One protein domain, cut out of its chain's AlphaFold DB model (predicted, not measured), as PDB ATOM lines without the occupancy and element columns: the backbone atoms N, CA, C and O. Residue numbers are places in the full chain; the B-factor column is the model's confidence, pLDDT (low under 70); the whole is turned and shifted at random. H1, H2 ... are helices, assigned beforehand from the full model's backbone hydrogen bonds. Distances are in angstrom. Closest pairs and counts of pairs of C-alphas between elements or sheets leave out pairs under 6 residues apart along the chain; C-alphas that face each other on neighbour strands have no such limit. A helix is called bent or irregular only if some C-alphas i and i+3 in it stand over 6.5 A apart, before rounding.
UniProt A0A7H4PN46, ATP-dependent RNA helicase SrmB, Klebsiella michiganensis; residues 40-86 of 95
ATOM      1  N   VAL A  40      38.018  10.695 -35.449       91.12
ATOM      2  CA  VAL A  40      37.365  10.541 -36.757       91.12
ATOM      3  C   VAL A  40      37.009  11.890 -37.382       91.12
ATOM      4  O   VAL A  40      37.165  12.040 -38.591       91.12
ATOM      5  N   LYS A  41      36.572  12.879 -36.597       93.38
ATOM      6  CA  LYS A  41      36.238  14.215 -37.109       93.38
ATOM      7  C   LYS A  41      37.491  14.912 -37.630       93.38
ATOM      8  O   LYS A  41      37.464  15.429 -38.745       93.38
ATOM      9  N   HIS A  42      38.594  14.854 -36.883       95.25
ATOM     10  CA  HIS A  42      39.893  15.360 -37.314       95.25
ATOM     11  C   HIS A  42      40.338  14.651 -38.604       95.25
ATOM     12  O   HIS A  42      40.674  15.307 -39.590       95.25
ATOM     13  N   LYS A  43      40.237  13.317 -38.666       94.94
ATOM     14  CA  LYS A  43      40.584  12.550 -39.872       94.94
ATOM     15  C   LYS A  43      39.748  12.954 -41.093       94.94
ATOM     16  O   LYS A  43      40.295  13.090 -42.187       94.94
ATOM     17  N   THR A  44      38.440  13.150 -40.920       94.00
ATOM     18  CA  THR A  44      37.540  13.581 -42.000       94.00
ATOM     19  C   THR A  44      37.851  15.011 -42.443       94.00
ATOM     20  O   THR A  44      37.910  15.267 -43.644       94.00
ATOM     21  N   ALA A  45      38.133  15.927 -41.512       95.12
ATOM     22  CA  ALA A  45      38.530  17.299 -41.833       95.12
ATOM     23  C   ALA A  45      39.842  17.348 -42.638       95.12
ATOM     24  O   ALA A  45      39.913  18.052 -43.646       95.12
ATOM     25  N   LEU A  46      40.844  16.548 -42.253       96.19
ATOM     26  CA  LEU A  46      42.095  16.406 -43.007       96.19
ATOM     27  C   LEU A  46      41.848  15.881 -44.422       96.19
ATOM     28  O   LEU A  46      42.396  16.417 -45.382       96.19
ATOM     29  N   LEU A  47      41.004  14.859 -44.572       95.25
ATOM     30  CA  LEU A  47      40.666  14.329 -45.889       95.25
ATOM     31  C   LEU A  47      39.978  15.387 -46.762       95.25
ATOM     32  O   LEU A  47      40.367  15.563 -47.912       95.25
ATOM     33  N   VAL A  48      38.986  16.105 -46.227       95.00
ATOM     34  CA  VAL A  48      38.288  17.177 -46.955       95.00
ATOM     35  C   VAL A  48      39.267  18.267 -47.378       95.00
ATOM     36  O   VAL A  48      39.206  18.729 -48.515       95.00
ATOM     37  N   HIS A  49      40.184  18.655 -46.490       94.94
ATOM     38  CA  HIS A  49      41.225  19.622 -46.809       94.94
ATOM     39  C   HIS A  49      42.088  19.148 -47.985       94.94
ATOM     40  O   HIS A  49      42.258  19.900 -48.939       94.94
ATOM     41  N   LEU A  50      42.567  17.899 -47.960       94.44
ATOM     42  CA  LEU A  50      43.380  17.317 -49.036       94.44
ATOM     43  C   LEU A  50      42.618  17.215 -50.364       94.44
ATOM     44  O   LEU A  50      43.187  17.480 -51.416       94.44
ATOM     45  N   LEU A  51      41.335  16.851 -50.329       94.31
ATOM     46  CA  LEU A  51      40.509  16.703 -51.532       94.31
ATOM     47  C   LEU A  51      40.094  18.041 -52.159       94.31
ATOM     48  O   LEU A  51      39.734  18.064 -53.330       94.31
ATOM     49  N   LYS A  52      40.129  19.143 -51.400       93.62
ATOM     50  CA  LYS A  52      39.862  20.495 -51.913       93.62
ATOM     51  C   LYS A  52      41.095  21.166 -52.524       93.62
ATOM     52  O   LYS A  52      40.955  22.235 -53.114       93.62
ATOM     53  N   GLN A  53      42.277  20.567 -52.384       93.94
ATOM     54  CA  GLN A  53      43.494  21.079 -53.006       93.94
ATOM     55  C   GLN A  53      43.405  20.972 -54.540       93.94
ATOM     56  O   GLN A  53      42.880  19.977 -55.051       93.94
ATOM     57  N   PRO A  54      43.914  21.959 -55.295       90.44
ATOM     58  CA  PRO A  54      43.791  21.994 -56.754       90.44
ATOM     59  C   PRO A  54      44.486  20.817 -57.460       90.44
ATOM     60  O   PRO A  54      44.103  20.447 -58.568       90.44
ATOM     61  N   GLU A  55      45.471  20.179 -56.825       89.62
ATOM     62  CA  GLU A  55      46.161  19.000 -57.354       89.62
ATOM     63  C   GLU A  55      45.289  17.731 -57.291       89.62
ATOM     64  O   GLU A  55      45.497  16.785 -58.060       89.62
ATOM     65  N   ALA A  56      44.292  17.699 -56.402       88.88
ATOM     66  CA  ALA A  56      43.432  16.547 -56.144       88.88
ATOM     67  C   ALA A  56      42.264  16.458 -57.146       88.88
ATOM     68  O   ALA A  56      41.091  16.496 -56.786       88.88
ATOM     69  N   THR A  57      42.584  16.308 -58.433       87.31
ATOM     70  CA  THR A  57      41.582  16.268 -59.519       87.31
ATOM     71  C   THR A  57      40.818  14.944 -59.609       87.31
ATOM     72  O   THR A  57      39.630  14.918 -59.933       87.31
ATOM     73  N   ARG A  58      41.497  13.823 -59.343       88.88
ATOM     74  CA  ARG A  58      40.933  12.469 -59.338       88.88
ATOM     75  C   ARG A  58      41.580  11.665 -58.225       88.88
ATOM     76  O   ARG A  58      42.750  11.298 -58.319       88.88
ATOM     77  N   SER A  59      40.792  11.363 -57.204       91.94
ATOM     78  CA  SER A  59      41.275  10.732 -55.978       91.94
ATOM     79  C   SER A  59      40.512   9.443 -55.708       91.94
ATOM     80  O   SER A  59      39.294   9.393 -55.861       91.94
ATOM     81  N   ILE A  60      41.231   8.402 -55.286       92.75
ATOM     82  CA  ILE A  60      40.644   7.146 -54.808       92.75
ATOM     83  C   ILE A  60      40.899   7.071 -53.308       92.75
ATOM     84  O   ILE A  60      42.049   7.098 -52.870       92.75
ATOM     85  N   VAL A  61      39.827   6.976 -52.523       93.19
ATOM     86  CA  VAL A  61      39.902   6.872 -51.064       93.19
ATOM     87  C   VAL A  61      39.520   5.458 -50.655       93.19
ATOM     88  O   VAL A  61      38.379   5.037 -50.827       93.19
ATOM     89  N   PHE A  62      40.479   4.721 -50.101       92.75
ATOM     90  CA  PHE A  62      40.235   3.379 -49.582       92.75
ATOM     91  C   PHE A  62      39.760   3.442 -48.132       92.75
ATOM     92  O   PHE A  62      40.383   4.074 -47.276       92.75
ATOM     93  N   VAL A  63      38.671   2.736 -47.846       91.06
ATOM     94  CA  VAL A  63      38.088   2.623 -46.508       91.06
ATOM     95  C   VAL A  63      37.963   1.145 -46.156       91.06
ATOM     96  O   VAL A  63      37.642   0.319 -47.003       91.06
ATOM     97  N   ARG A  64      38.241   0.790 -44.897       90.06
ATOM     98  CA  ARG A  64      38.330  -0.615 -44.466       90.06
ATOM     99  C   ARG A  64      36.981  -1.345 -44.424       90.06
ATOM    100  O   ARG A  64      36.953  -2.550 -44.638       90.06
ATOM    101  N   LYS A  65      35.898  -0.652 -44.066       90.06
ATOM    102  CA  LYS A  65      34.571  -1.244 -43.834       90.06
ATOM    103  C   LYS A  65      33.532  -0.618 -44.755       90.06
ATOM    104  O   LYS A  65      33.560   0.601 -44.931       90.06
ATOM    105  N   ARG A  66      32.588  -1.423 -45.253       86.88
ATOM    106  CA  ARG A  66      31.472  -0.970 -46.105       86.88
ATOM    107  C   ARG A  66      30.649   0.119 -45.447       86.88
ATOM    108  O   ARG A  66      30.443   1.177 -46.022       86.88
ATOM    109  N   GLU A  67      30.274  -0.069 -44.188       89.56
ATOM    110  CA  GLU A  67      29.418   0.893 -43.496       89.56
ATOM    111  C   GLU A  67      30.116   2.253 -43.343       89.56
ATOM    112  O   GLU A  67      29.453   3.255 -43.109       89.56
ATOM    113  N   ARG A  68      31.458   2.309 -43.409       90.38
ATOM    114  CA  ARG A  68      32.215   3.574 -43.344       90.38
ATOM    115  C   ARG A  68      32.306   4.273 -44.690       90.38
ATOM    116  O   ARG A  68      32.522   5.477 -44.708       90.38
ATOM    117  N   VAL A  69      32.131   3.548 -45.791       91.12
ATOM    118  CA  VAL A  69      32.042   4.138 -47.129       91.12
ATOM    119  C   VAL A  69      30.790   5.006 -47.227       91.12
ATOM    120  O   VAL A  69      30.900   6.161 -47.624       91.12
ATOM    121  N   HIS A  70      29.636   4.495 -46.782       90.06
ATOM    122  CA  HIS A  70      28.368   5.241 -46.793       90.06
ATOM    123  C   HIS A  70      28.416   6.507 -45.937       90.06
ATOM    124  O   HIS A  70      28.052   7.581 -46.409       90.06
ATOM    125  N   GLU A  71      28.913   6.405 -44.700       92.25
ATOM    126  CA  GLU A  71      29.075   7.575 -43.823       92.25
ATOM    127  C   GLU A  71      30.012   8.616 -44.436       92.25
ATOM    128  O   GLU A  71      29.687   9.802 -44.483       92.25
ATOM    129  N   LEU A  72      31.155   8.166 -44.963       93.12
ATOM    130  CA  LEU A  72      32.128   9.059 -45.572       93.12
ATOM    131  C   LEU A  72      31.571   9.739 -46.827       93.12
ATOM    132  O   LEU A  72      31.798  10.930 -47.017       93.12
ATOM    133  N   ALA A  73      30.835   9.010 -47.668       92.06
ATOM    134  CA  ALA A  73      30.179   9.569 -48.845       92.06
ATOM    135  C   ALA A  73      29.170  10.662 -48.458       92.06
ATOM    136  O   ALA A  73      29.135  11.712 -49.102       92.06
ATOM    137  N   GLY A  74      28.415  10.454 -47.372       92.88
ATOM    138  CA  GLY A  74      27.531  11.465 -46.789       92.88
ATOM    139  C   GLY A  74      28.288  12.733 -46.390       92.88
ATOM    140  O   GLY A  74      27.984  13.813 -46.894       92.88
ATOM    141  N   TRP A  75      29.335  12.601 -45.572       94.12
ATOM    142  CA  TRP A  75      30.136  13.747 -45.118       94.12
ATOM    143  C   TRP A  75      30.829  14.490 -46.264       94.12
ATOM    144  O   TRP A  75      30.905  15.718 -46.260       94.12
ATOM    145  N   LEU A  76      31.336  13.766 -47.264       93.62
ATOM    146  CA  LEU A  76      31.960  14.382 -48.435       93.62
ATOM    147  C   LEU A  76      30.929  15.153 -49.266       93.62
ATOM    148  O   LEU A  76      31.219  16.268 -49.702       93.62
ATOM    149  N   ARG A  77      29.710  14.622 -49.409       92.56
ATOM    150  CA  ARG A  77      28.614  15.309 -50.100       92.56
ATOM    151  C   ARG A  77      28.181  16.580 -49.372       92.56
ATOM    152  O   ARG A  77      28.024  17.610 -50.021       92.56
ATOM    153  N   GLU A  78      28.053  16.534 -48.045       93.25
ATOM    154  CA  GLU A  78      27.791  17.716 -47.206       93.25
ATOM    155  C   GLU A  78      28.903  18.770 -47.338       93.25
ATOM    156  O   GLU A  78      28.632  19.968 -47.371       93.25
ATOM    157  N   ALA A  79      30.155  18.334 -47.500       91.88
ATOM    158  CA  ALA A  79      31.299  19.212 -47.737       91.88
ATOM    159  C   ALA A  79      31.381  19.779 -49.174       91.88
ATOM    160  O   ALA A  79      32.337  20.508 -49.478       91.88
ATOM    161  N   GLY A  80      30.408  19.456 -50.037       92.50
ATOM    162  CA  GLY A  80      30.320  19.888 -51.434       92.50
ATOM    163  C   GLY A  80      31.161  19.061 -52.412       92.50
ATOM    164  O   GLY A  80      31.378  19.488 -53.543       92.50
ATOM    165  N   ILE A  81      31.660  17.896 -51.993       92.19
ATOM    166  CA  ILE A  81      32.508  17.020 -52.805       92.19
ATOM    167  C   ILE A  81      31.638  15.906 -53.384       92.19
ATOM    168  O   ILE A  81      31.090  15.075 -52.658       92.19
ATOM    169  N   ASN A  82      31.519  15.869 -54.711       88.31
ATOM    170  CA  ASN A  82      30.802  14.791 -55.378       88.31
ATOM    171  C   ASN A  82      31.635  13.503 -55.337       88.31
ATOM    172  O   ASN A  82      32.810  13.507 -55.708       88.31
ATOM    173  N   THR A  83      31.036  12.404 -54.887       87.50
ATOM    174  CA  THR A  83      31.729  11.125 -54.717       87.50
ATOM    175  C   THR A  83      30.907   9.979 -55.281       87.50
ATOM    176  O   THR A  83      29.680   9.989 -55.253       87.50
ATOM    177  N   CYS A  84      31.610   8.980 -55.803       86.50
ATOM    178  CA  CYS A  84      31.057   7.682 -56.155       86.50
ATOM    179  C   CYS A  84      31.841   6.630 -55.372       86.50
ATOM    180  O   CYS A  84      33.033   6.817 -55.111       86.50
ATOM    181  N   TRP A  85      31.181   5.548 -54.980       83.06
ATOM    182  CA  TRP A  85      31.801   4.489 -54.202       83.06
ATOM    183  C   TRP A  85      31.558   3.117 -54.822       83.06
ATOM    184  O   TRP A  85      30.578   2.889 -55.527       83.06
ATOM    185  N   LEU A  86      32.492   2.208 -54.554       82.75
ATOM    186  CA  LEU A  86      32.459   0.818 -54.989       82.75
ATOM    187  C   LEU A  86      32.451  -0.067 -53.747       82.75
ATOM    188  O   LEU A  86      33.112   0.244 -52.754       82.75
TER     189      LEU A  86
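What this domain is: This is residues 40 to 86 of the 95 residues of the protein "ATP-dependent RNA helicase SrmB" of Klebsiella michiganensis (UniProt A0A7H4PN46). Two helices of similar length stand at a steep angle to each other and come nearest late in each, with a long loop joining them and a tail after the second. Past the end of H1 the loop swings out, where residues 53 to 58 stick out, and it then folds back to the beginning of H2; after H2, residues 79 to 86 also fold back, toward the end where H2 begins. The printed part has 47 residues with two named helices, H1 then H2, and no named strand; its class is all helix. It is compact, with a radius of gyration of the C-alphas of 10.2 A, and rounded, spanning 29 by 23 by 18 A.

How they stand to each other: H1, residues 40 to 51, and H2, residues 66 to 78, are close but not clearly touching, with 2 pairs of C-alphas within 8 A. Their closest C-alphas are those of Val 48 and Leu 76, 7.1 A apart. Their centres are 12.2 A apart. Their lines stand at a steep tilt of 60 degrees, and they run the same way. In H1 every O i to N i+4 pair is within hydrogen-bond range; in H2 it is 8 of 9.

Where its parts are: H1 begins at C-alpha 40, (37.365, 10.541, -36.757), and measures 16.3 A from first to last C-alpha. H2, the longest helix with 13 residues, measures 19.1 A and ends at C-alpha 78, (27.791, 17.716, -47.206). Neither helix is bent or irregular.

The domain as a whole: The two C-alphas farthest apart, those of Pro 54 and Glu 67, are 28.8 A apart. The link from H1 to H2, residues 52 to 65, is long, and within it residues 53 to 58 stand free. The printed part has no cut. The mean pLDDT of the printed part is 91.6, and no printed residue is under 70.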